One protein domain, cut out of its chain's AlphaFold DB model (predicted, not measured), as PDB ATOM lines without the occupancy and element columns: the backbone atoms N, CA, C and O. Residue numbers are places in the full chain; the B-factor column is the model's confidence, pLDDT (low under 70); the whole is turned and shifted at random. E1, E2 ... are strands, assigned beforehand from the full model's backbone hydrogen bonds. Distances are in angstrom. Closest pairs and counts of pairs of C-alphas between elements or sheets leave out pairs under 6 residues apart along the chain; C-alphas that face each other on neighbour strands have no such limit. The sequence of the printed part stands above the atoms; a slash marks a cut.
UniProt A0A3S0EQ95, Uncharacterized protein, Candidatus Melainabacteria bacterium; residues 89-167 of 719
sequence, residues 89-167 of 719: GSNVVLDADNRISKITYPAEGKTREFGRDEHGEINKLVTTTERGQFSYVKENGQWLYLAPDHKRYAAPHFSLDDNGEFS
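AT A GLANCE: This is residues 89 to 167 of the 719 residues of an uncharacterized protein of Candidatus Melainabacteria bacterium (UniProt A0A3S0EQ95). One twisted wall of seven antiparallel strands, E1 to E7, has its last part, E8 and the residues after it, folded back loosely over one face, while the other face is bare. The printed part has 79 residues with no named helix and eight strands, E1 to E8 along the chain. The sheet's order is E1 - E2 - E3 - E4 - E5 - E6 - E7, a meander, each strand the antiparallel neighbour of the one before; the class is all strand. The whole is compact, with a radius of gyration of the C-alphas of 12.6 A and spans of 34 by 32 by 20 A.

HOW THE PARTS SIT: E4, residues 122 to 129, and E5, residues 132 to 139, form a hairpin at 169 degrees, with N 127 and O 134 within hydrogen-bond range at 2.8 A. E3, residues 110 to 116, forms a hairpin with E4 at 162 degrees; N 113 and O 126 are 2.8 A apart. E2, residues 100 to 105, and E3 stand at 170 degrees, with N 103 and O 112 at 2.8 A. The edge strand E1, residues 92 to 94, stands to E2 at 166 degrees, with N 93 and O 102 at 2.8 A. E6, residues 142 to 146, stands to E5 at 151 degrees, with N 144 and O 137 at 2.8 A. The other edge strand, E7, residues 152 to 154, stands to E6 at 135 degrees, with N 145 and O 153 at 2.8 A. E8, residues 158 to 160, pairs with no named strand; its closest C-alpha pair with E6 is Trp 143 and Phe 158, 6.7 A.

IN THESE COORDINATES: E5 is 23.2 A long, E4 20.5 A and E3 20.3 A. E1 begins at C-alpha 92 (-48.217, 20.242, 17.416), and E8 ends at C-alpha 160 (-44.026, 33.299, 24.040).

THE WHOLE: The C-alphas farthest apart, those of Gly 89 and Lys 151, are 34.6 A apart. The printed part has no cut, its links between named strands are tight, and no printed residue is under 70 in pLDDT.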
ATOM      1  N   GLY A  89     -45.988  20.737  12.316       91.31
ATOM      2  CA  GLY A  89     -45.625  19.321  12.391       91.31
ATOM      3  C   GLY A  89     -46.644  18.509  13.196       91.31
ATOM      4  O   GLY A  89     -47.366  19.053  14.028       91.31
ATOM      5  N   SER A  90     -46.661  17.185  13.011       95.19
ATOM      6  CA  SER A  90     -47.547  16.255  13.742       95.19
ATOM      7  C   SER A  90     -47.319  16.219  15.261       95.19
ATOM      8  O   SER A  90     -48.068  15.575  15.992       95.19
ATOM      9  N   ASN A  91     -46.279  16.896  15.744       95.50
ATOM     10  CA  ASN A  91     -45.971  17.083  17.152       95.50
ATOM     11  C   ASN A  91     -46.696  18.294  17.779       95.50
ATOM     12  O   ASN A  91     -46.596  18.487  18.993       95.50
ATOM     13  N   VAL A  92     -47.406  19.098  16.981       96.69
ATOM     14  CA  VAL A  92     -48.217  20.242  17.416       96.69
ATOM     15  C   VAL A  92     -49.698  19.858  17.395       96.69
ATOM     16  O   VAL A  92     -50.181  19.258  16.437       96.69
ATOM     17  N   VAL A  93     -50.424  20.227  18.447       96.88
ATOM     18  CA  VAL A  93     -51.884  20.111  18.548       96.88
ATOM     19  C   VAL A  93     -52.469  21.519  18.580       96.88
ATOM     20  O   VAL A  93     -51.931  22.402  19.257       96.88
ATOM     21  N   LEU A  94     -53.563  21.716  17.847       95.88
ATOM     22  CA  LEU A  94     -54.316  22.965  17.817       95.88
ATOM     23  C   LEU A  94     -55.573  22.871  18.702       95.88
ATOM     24  O   LEU A  94     -56.035  21.773  19.017       95.88
ATOM     25  N   ASP A  95     -56.095  24.008  19.151       95.19
ATOM     26  CA  ASP A  95     -57.428  24.125  19.751       95.19
ATOM     27  C   ASP A  95     -58.526  24.281  18.677       95.19
ATOM     28  O   ASP A  95     -58.265  24.215  17.475       95.19
ATOM     29  N   ALA A  96     -59.775  24.465  19.118       95.31
ATOM     30  CA  ALA A  96     -60.927  24.647  18.231       95.31
ATOM     31  C   ALA A  96     -60.851  25.921  17.363       95.31
ATOM     32  O   ALA A  96     -61.507  25.982  16.325       95.31
ATOM     33  N   ASP A  97     -60.021  26.896  17.749       93.38
ATOM     34  CA  ASP A  97     -59.808  28.162  17.041       93.38
ATOM     35  C   ASP A  97     -58.562  28.101  16.125       93.38
ATOM     36  O   ASP A  97     -58.080  29.126  15.645       93.38
ATOM     37  N   ASN A  98     -58.026  26.897  15.873       93.38
ATOM     38  CA  ASN A  98     -56.790  26.624  15.127       93.38
ATOM     39  C   ASN A  98     -55.508  27.245  15.725       93.38
ATOM     40  O   ASN A  98     -54.504  27.391  15.021       93.38
ATOM     41  N   ARG A  99     -55.488  27.575  17.021       93.44
ATOM     42  CA  ARG A  99     -54.297  28.094  17.718       93.44
ATOM     43  C   ARG A  99     -53.542  26.959  18.398       93.44
ATOM     44  O   ARG A  99     -54.135  25.962  18.792       93.44
ATOM     45  N   ILE A 100     -52.237  27.112  18.613       94.31
ATOM     46  CA  ILE A 100     -51.436  26.087  19.303       94.31
ATOM     47  C   ILE A 100     -51.918  25.906  20.749       94.31
ATOM     48  O   ILE A 100     -51.922  26.859  21.533       94.31
ATOM     49  N   SER A 101     -52.273  24.663  21.089       96.44
ATOM     50  CA  SER A 101     -52.695  24.225  22.427       96.44
ATOM     51  C   SER A 101     -51.668  23.303  23.091       96.44
ATOM     52  O   SER A 101     -51.512  23.321  24.314       96.44
ATOM     53  N   LYS A 102     -50.909  22.529  22.302       97.31
ATOM     54  CA  LYS A 102     -49.833  21.657  22.796       97.31
ATOM     55  C   LYS A 102     -48.718  21.478  21.768       97.31
ATOM     56  O   LYS A 102     -48.977  21.355  20.578       97.31
ATOM     57  N   ILE A 103     -47.477  21.391  22.239       96.94
ATOM     58  CA  ILE A 103     -46.308  20.976  21.454       96.94
ATOM     59  C   ILE A 103     -45.627  19.816  22.179       96.94
ATOM     60  O   ILE A 103     -45.378  19.878  23.383       96.94
ATOM     61  N   THR A 104     -45.294  18.766  21.444       97.38
ATOM     62  CA  THR A 104     -44.471  17.649  21.914       97.38
ATOM     63  C   THR A 104     -43.074  17.764  21.317       97.38
ATOM     64  O   THR A 104     -42.913  18.095  20.145       97.38
ATOM     65  N   TYR A 105     -42.055  17.468  22.114       95.50
ATOM     66  CA  TYR A 105     -40.642  17.485  21.747       95.50
ATOM     67  C   TYR A 105     -40.064  16.084  22.004       95.50
ATOM     68  O   TYR A 105     -39.468  15.856  23.061       95.50
ATOM     69  N   PRO A 106     -40.272  15.112  21.088       92.94
ATOM     70  CA  PRO A 106     -39.979  13.703  21.361       92.94
ATOM     71  C   PRO A 106     -38.510  13.448  21.709       92.94
ATOM     72  O   PRO A 106     -38.225  12.695  22.632       92.94
ATOM     73  N   ALA A 107     -37.588  14.139  21.028       93.50
ATOM     74  CA  ALA A 107     -36.144  14.031  21.253       93.50
ATOM     75  C   ALA A 107     -35.677  14.523  22.641       93.50
ATOM     76  O   ALA A 107     -34.551  14.241  23.035       93.50
ATOM     77  N   GLU A 108     -36.523  15.253  23.374       94.44
ATOM     78  CA  GLU A 108     -36.223  15.793  24.708       94.44
ATOM     79  C   GLU A 108     -37.089  15.178  25.821       94.44
ATOM     80  O   GLU A 108     -37.026  15.637  26.961       94.44
ATOM     81  N   GLY A 109     -37.962  14.210  25.503       96.06
ATOM     82  CA  GLY A 109     -38.926  13.671  26.472       96.06
ATOM     83  C   GLY A 109     -39.841  14.751  27.075       96.06
ATOM     84  O   GLY A 109     -40.216  14.670  28.246       96.06
ATOM     85  N   LYS A 110     -40.147  15.809  26.306       96.50
ATOM     86  CA  LYS A 110     -40.783  17.039  26.806       96.50
ATOM     87  C   LYS A 110     -42.087  17.362  26.082       96.50
ATOM     88  O   LYS A 110     -42.179  17.233  24.865       96.50
ATOM     89  N   THR A 111     -43.072  17.887  26.805       97.62
ATOM     90  CA  THR A 111     -44.260  18.540  26.230       97.62
ATOM     91  C   THR A 111     -44.417  19.959  26.768       97.62
ATOM     92  O   THR A 111     -43.933  20.293  27.851       97.62
ATOM     93  N   ARG A 112     -45.102  20.808  26.001       96.94
ATOM     94  CA  ARG A 112     -45.594  22.128  26.402       96.94
ATOM     95  C   ARG A 112     -47.083  22.215  26.116       96.94
ATOM     96  O   ARG A 112     -47.491  21.911  25.003       96.94
ATOM     97  N   GLU A 113     -47.866  22.642  27.091       97.44
ATOM     98  CA  GLU A 113     -49.314  22.839  26.999       97.44
ATOM     99  C   GLU A 113     -49.650  24.295  27.317       97.44
ATOM    100  O   GLU A 113     -49.089  24.888  28.241       97.44
ATOM    101  N   PHE A 114     -50.537  24.874  26.515       96.62
ATOM    102  CA  PHE A 114     -50.802  26.304  26.446       96.62
ATOM    103  C   PHE A 114     -52.224  26.565  26.941       96.62
ATOM    104  O   PHE A 114     -53.188  26.053  26.375       96.62
ATOM    105  N   GLY A 115     -52.355  27.349  28.009       96.25
ATOM    106  CA  GLY A 115     -53.636  27.882  28.464       96.25
ATOM    107  C   GLY A 115     -53.811  29.317  27.983       96.25
ATOM    108  O   GLY A 115     -52.838  30.077  27.912       96.25
ATOM    109  N   ARG A 116     -55.052  29.662  27.643       96.00
ATOM    110  CA  ARG A 116     -55.459  30.995  27.202       96.00
ATOM    111  C   ARG A 116     -56.520  31.569  28.145       96.00
ATOM    112  O   ARG A 116     -57.175  30.811  28.863       96.00
ATOM    113  N   ASP A 117     -56.644  32.891  28.175       95.50
ATOM    114  CA  ASP A 117     -57.746  33.578  28.856       95.50
ATOM    115  C   ASP A 117     -59.014  33.649  27.984       95.50
ATOM    116  O   ASP A 117     -59.081  33.070  26.898       95.50
ATOM    117  N   GLU A 118     -60.035  34.353  28.474       95.50
ATOM    118  CA  GLU A 118     -61.308  34.573  27.774       95.50
ATOM    119  C   GLU A 118     -61.185  35.414  26.489       95.50
ATOM    120  O   GLU A 118     -62.048  35.321  25.619       95.50
ATOM    121  N   HIS A 119     -60.094  36.171  26.330       94.44
ATOM    122  CA  HIS A 119     -59.769  36.925  25.115       94.44
ATOM    123  C   HIS A 119     -58.954  36.088  24.114       94.44
ATOM    124  O   HIS A 119     -58.713  36.517  22.985       94.44
ATOM    125  N   GLY A 120     -58.531  34.882  24.505       93.31
ATOM    126  CA  GLY A 120     -57.681  34.013  23.704       93.31
ATOM    127  C   GLY A 120     -56.186  34.339  23.791       93.31
ATOM    128  O   GLY A 120     -55.407  33.724  23.057       93.31
ATOM    129  N   GLU A 121     -55.744  35.241  24.673       92.81
ATOM    130  CA  GLU A 121     -54.312  35.478  24.894       92.81
ATOM    131  C   GLU A 121     -53.680  34.315  25.662       92.81
ATOM    132  O   GLU A 121     -54.276  33.778  26.593       92.81
ATOM    133  N   ILE A 122     -52.436  33.941  25.334       94.06
ATOM    134  CA  ILE A 122     -51.719  32.914  26.103       94.06
ATOM    135  C   ILE A 122     -51.388  33.460  27.497       94.06
ATOM    136  O   ILE A 122     -50.521  34.324  27.654       94.06
ATOM    137  N   ASN A 123     -52.045  32.903  28.514       95.62
ATOM    138  CA  ASN A 123     -51.890  33.294  29.913       95.62
ATOM    139  C   ASN A 123     -51.262  32.198  30.789       95.62
ATOM    140  O   ASN A 123     -50.967  32.440  31.957       95.62
ATOM    141  N   LYS A 124     -51.047  30.991  30.253       96.25
ATOM    142  CA  LYS A 124     -50.470  29.866  30.991       96.25
ATOM    143  C   LYS A 124     -49.623  28.988  30.077       96.25
ATOM    144  O   LYS A 124     -50.026  28.665  28.965       96.25
ATOM    145  N   LEU A 125     -48.474  28.543  30.578       96.56
ATOM    146  CA  LEU A 125     -47.639  27.533  29.931       96.56
ATOM    147  C   LEU A 125     -47.279  26.444  30.937       96.56
ATOM    148  O   LEU A 125     -46.694  26.729  31.979       96.56
ATOM    149  N   VAL A 126     -47.556  25.191  30.601       97.19
ATOM    150  CA  VAL A 126     -47.175  24.021  31.396       97.19
ATOM    151  C   VAL A 126     -46.157  23.211  30.603       97.19
ATOM    152  O   VAL A 126     -46.458  22.722  29.523       97.19
ATOM    153  N   THR A 127     -44.936  23.082  31.115       96.31
ATOM    154  CA  THR A 127     -43.875  22.260  30.519       96.31
ATOM    155  C   THR A 127     -43.711  20.980  31.330       96.31
ATOM    156  O   THR A 127     -43.312  21.046  32.490       96.31
ATOM    157  N   THR A 128     -43.972  19.821  30.731       97.50
ATOM    158  CA  THR A 128     -43.739  18.510  31.359       97.50
ATOM    159  C   THR A 128     -42.475  17.890  30.777       97.50
ATOM    160  O   THR A 128     -42.263  17.932  29.568       97.50
ATOM    161  N   THR A 129     -41.632  17.322  31.633       96.56
ATOM    162  CA  THR A 129     -40.386  16.615  31.290       96.56
ATOM    163  C   THR A 129     -40.300  15.321  32.098       96.56
ATOM    164  O   THR A 129     -41.017  15.168  33.087       96.56
ATOM    165  N   GLU A 130     -39.348  14.443  31.781       96.06
ATOM    166  CA  GLU A 130     -39.001  13.283  32.624       96.06
ATOM    167  C   GLU A 130     -38.668  13.656  34.085       96.06
ATOM    168  O   GLU A 130     -38.831  12.845  34.992       96.06
ATOM    169  N   ARG A 131     -38.226  14.898  34.334       95.44
ATOM    170  CA  ARG A 131     -37.893  15.420  35.673       95.44
ATOM    171  C   ARG A 131     -39.086  16.038  36.411       95.44
ATOM    172  O   ARG A 131     -38.903  16.579  37.500       95.44
ATOM    173  N   GLY A 132     -40.282  15.992  35.828       95.88
ATOM    174  CA  GLY A 132     -41.499  16.592  36.369       95.88
ATOM    175  C   GLY A 132     -42.008  17.788  35.562       95.88
ATOM    176  O   GLY A 132     -41.616  18.016  34.413       95.88
ATOM    177  N   GLN A 133     -42.931  18.528  36.176       96.88
ATOM    178  CA  GLN A 133     -43.747  19.555  35.536       96.88
ATOM    179  C   GLN A 133     -43.426  20.956  36.075       96.88
ATOM    180  O   GLN A 133     -43.310  21.162  37.281       96.88
ATOM    181  N   PHE A 134     -43.329  21.926  35.169       95.19
ATOM    182  CA  PHE A 134     -43.044  23.334  35.441       95.19
ATOM    183  C   PHE A 134     -44.183  24.181  34.877       95.19
ATOM    184  O   PHE A 134     -44.537  24.020  33.709       95.19
ATOM    185  N   SER A 135     -44.752  25.087  35.672       96.56
ATOM    186  CA  SER A 135     -45.848  25.954  35.226       96.56
ATOM    187  C   SER A 135     -45.434  27.422  35.216       96.56
ATOM    188  O   SER A 135     -44.717  27.883  36.100       96.56
ATOM    189  N   TYR A 136     -45.929  28.161  34.232       95.88
ATOM    190  CA  TYR A 136     -45.842  29.612  34.136       95.88
ATOM    191  C   TYR A 136     -47.247  30.180  33.949       95.88
ATOM    192  O   TYR A 136     -48.060  29.578  33.245       95.88
ATOM    193  N   VAL A 137     -47.525  31.330  34.558       96.25
ATOM    194  CA  VAL A 137     -48.789  32.071  34.428       96.25
ATOM    195  C   VAL A 137     -48.508  33.546  34.150       96.25
ATOM    196  O   VAL A 137     -47.511  34.079  34.630       96.25
ATOM    197  N   LYS A 138     -49.361  34.200  33.362       95.31
ATOM    198  CA  LYS A 138     -49.310  35.631  33.047       95.31
ATOM    199  C   LYS A 138     -50.342  36.338  33.923       95.31
ATOM    200  O   LYS A 138     -51.539  36.155  33.732       95.31
ATOM    201  N   GLU A 139     -49.884  37.127  34.886       95.25
ATOM    202  CA  GLU A 139     -50.731  37.914  35.789       95.25
ATOM    203  C   GLU A 139     -50.341  39.390  35.634       95.25
ATOM    204  O   GLU A 139     -49.157  39.722  35.661       95.25
ATOM    205  N   ASN A 140     -51.315  40.281  35.411       93.69
ATOM    206  CA  ASN A 140     -51.087  41.718  35.175       93.69
ATOM    207  C   ASN A 140     -50.023  41.997  34.085       93.69
ATOM    208  O   ASN A 140     -49.125  42.822  34.251       93.69
ATOM    209  N   GLY A 141     -50.075  41.235  32.986       90.94
ATOM    210  CA  GLY A 141     -49.115  41.314  31.878       90.94
ATOM    211  C   GLY A 141     -47.734  40.694  32.146       90.94
ATOM    212  O   GLY A 141     -46.939  40.578  31.213       90.94
ATOM    213  N   GLN A 142     -47.434  40.258  33.374       93.00
ATOM    214  CA  GLN A 142     -46.130  39.714  33.764       93.00
ATOM    215  C   GLN A 142     -46.147  38.189  33.872       93.00
ATOM    216  O   GLN A 142     -47.034  37.600  34.485       93.00
ATOM    217  N   TRP A 143     -45.123  37.540  33.314       94.25
ATOM    218  CA  TRP A 143     -44.931  36.099  33.458       94.25
ATOM    219  C   TRP A 143     -44.321  35.745  34.818       94.25
ATOM    220  O   TRP A 143     -43.261  36.246  35.204       94.25
ATOM    221  N   LEU A 144     -44.982  34.829  35.517       95.38
ATOM    222  CA  LEU A 144     -44.598  34.283  36.810       95.38
ATOM    223  C   LEU A 144     -44.381  32.774  36.678       95.38
ATOM    224  O   LEU A 144     -45.211  32.064  36.115       95.38
ATOM    225  N   TYR A 145     -43.276  32.268  37.218       95.69
ATOM    226  CA  TYR A 145     -43.067  30.843  37.441       95.69
ATOM    227  C   TYR A 145     -43.858  30.398  38.677       95.69
ATOM    228  O   TYR A 145     -43.701  30.969  39.759       95.69
ATOM    229  N   LEU A 146     -44.692  29.375  38.511       96.62
ATOM    230  CA  LEU A 146     -45.462  28.739  39.571       96.62
ATOM    231  C   LEU A 146     -44.731  27.464  40.009       96.62
ATOM    232  O   LEU A 146     -44.687  26.473  39.275       96.62
ATOM    233  N   ALA A 147     -44.141  27.510  41.200       94.06
ATOM    234  CA  ALA A 147     -43.434  26.378  41.783       94.06
ATOM    235  C   ALA A 147     -44.404  25.287  42.293       94.06
ATOM    236  O   ALA A 147     -45.592  25.562  42.484       94.06
ATOM    237  N   PRO A 148     -43.920  24.056  42.564       92.75
ATOM    238  CA  PRO A 148     -44.758  22.954  43.054       92.75
ATOM    239  C   PRO A 148     -45.471  23.215  44.393       92.75
ATOM    240  O   PRO A 148     -46.450  22.547  44.695       92.75
ATOM    241  N   ASP A 149     -45.003  24.181  45.187       94.06
ATOM    242  CA  ASP A 149     -45.635  24.634  46.434       94.06
ATOM    243  C   ASP A 149     -46.628  25.799  46.227       94.06
ATOM    244  O   ASP A 149     -47.003  26.484  47.178       94.06
ATOM    245  N   HIS A 150     -47.019  26.047  44.973       92.38
ATOM    246  CA  HIS A 150     -47.861  27.151  44.510       92.38
ATOM    247  C   HIS A 150     -47.311  28.565  44.774       92.38
ATOM    248  O   HIS A 150     -48.022  29.549  44.546       92.38
ATOM    249  N   LYS A 151     -46.042  28.718  45.188       95.19
ATOM    250  CA  LYS A 151     -45.411  30.043  45.235       95.19
ATOM    251  C   LYS A 151     -45.149  30.568  43.823       95.19
ATOM    252  O   LYS A 151     -44.725  29.833  42.929       95.19
ATOM    253  N   ARG A 152     -45.387  31.867  43.655       96.50
ATOM    254  CA  ARG A 152     -45.138  32.621  42.423       96.50
ATOM    255  C   ARG A 152     -43.779  33.309  42.507       96.50
ATOM    256  O   ARG A 152     -43.489  33.985  43.491       96.50
ATOM    257  N   TYR A 153     -42.984  33.180  41.455       96.00
ATOM    258  CA  TYR A 153     -41.697  33.856  41.290       96.00
ATOM    259  C   TYR A 153     -41.716  34.626  39.976       96.00
ATOM    260  O   TYR A 153     -42.208  34.105  38.979       96.00
ATOM    261  N   ALA A 154     -41.168  35.840  39.932       93.81
ATOM    262  CA  ALA A 154     -41.038  36.559  38.667       93.81
ATOM    263  C   ALA A 154     -40.211  35.733  37.665       93.81
ATOM    264  O   ALA A 154     -39.138  35.233  38.010       93.81
ATOM    265  N   ALA A 155     -40.691  35.608  36.426       91.38
ATOM    266  CA  ALA A 155     -39.969  34.980  35.321       91.38
ATOM    267  C   ALA A 155     -39.548  36.052  34.293       91.38
ATOM    268  O   ALA A 155     -40.069  36.078  33.174       91.38
ATOM    269  N   PRO A 156     -38.633  36.978  34.650       81.56
ATOM    270  CA  PRO A 156     -38.191  38.018  33.733       81.56
ATOM    271  C   PRO A 156     -37.502  37.400  32.510       81.56
ATOM    272  O   PRO A 156     -36.910  36.322  32.576       81.56
ATOM    273  N   HIS A 157     -37.570  38.106  31.381       83.94
ATOM    274  CA  HIS A 157     -37.025  37.670  30.086       83.94
ATOM    275  C   HIS A 157     -37.657  36.389  29.507       83.94
ATOM    276  O   HIS A 157     -37.094  35.797  28.588       83.94
ATOM    277  N   PHE A 158     -38.825  35.979  30.005       86.62
ATOM    278  CA  PHE A 158     -39.698  34.997  29.370       86.62
ATOM    279  C   PHE A 158     -40.564  35.684  28.303       86.62
ATOM    280  O   PHE A 158     -41.177  36.717  28.578       86.62
ATOM    281  N   SER A 159     -40.656  35.110  27.104       87.38
ATOM    282  CA  SER A 159     -41.694  35.471  26.132       87.38
ATOM    283  C   SER A 159     -42.136  34.261  25.314       87.38
ATOM    284  O   SER A 159     -41.407  33.280  25.168       87.38
ATOM    285  N   LEU A 160     -43.343  34.353  24.775       88.12
ATOM    286  CA  LEU A 160     -44.026  33.299  24.040       88.12
ATOM    287  C   LEU A 160     -44.837  33.991  22.943       88.12
ATOM    288  O   LEU A 160     -45.530  34.958  23.258       88.12
ATOM    289  N   ASP A 161     -44.698  33.563  21.691       86.06
ATOM    290  CA  ASP A 161     -45.489  34.094  20.572       86.06
ATOM    291  C   ASP A 161     -46.629  33.136  20.183       86.06
ATOM    292  O   ASP A 161     -46.681  31.988  20.635       86.06
ATOM    293  N   ASP A 162     -47.561  33.595  19.343       83.56
ATOM    294  CA  ASP A 162     -48.682  32.764  18.877       83.56
ATOM    295  C   ASP A 162     -48.254  31.625  17.936       83.56
ATOM    296  O   ASP A 162     -48.994  30.652  17.776       83.56
ATOM    297  N   ASN A 163     -47.028  31.674  17.396       85.81
ATOM    298  CA  ASN A 163     -46.398  30.543  16.708       85.81
ATOM    299  C   ASN A 163     -45.892  29.469  17.685       85.81
ATOM    300  O   ASN A 163     -45.327  28.465  17.247       85.81
ATOM    301  N   GLY A 164     -46.070  29.658  18.997       86.12
ATOM    302  CA  GLY A 164     -45.630  28.727  20.031       86.12
ATOM    303  C   GLY A 164     -44.113  28.709  20.228       86.12
ATOM    304  O   GLY A 164     -43.604  27.776  20.859       86.12
ATOM    305  N   GLU A 165     -43.375  29.699  19.708       92.12
ATOM    306  CA  GLU A 165     -41.945  29.822  19.976       92.12
ATOM    307  C   GLU A 165     -41.715  30.248  21.426       92.12
ATOM    308  O   GLU A 165     -42.077  31.341  21.873       92.12
ATOM    309  N   PHE A 166     -41.046  29.379  22.175       93.25
ATOM    310  CA  PHE A 166     -40.672  29.634  23.555       93.25
ATOM    311  C   PHE A 166     -39.351  30.394  23.608       93.25
ATOM    312  O   PHE A 166     -38.359  29.942  23.044       93.25
ATOM    313  N   SER A 167     -39.310  31.506  24.335       93.94
ATOM    314  CA  SER A 167     -38.130  32.365  24.446       93.94
ATOM    315  C   SER A 167     -37.778  32.623  25.909       93.94
ATOM    316  O   SER A 167     -38.636  33.034  26.692       93.94
TER     317      SER A 167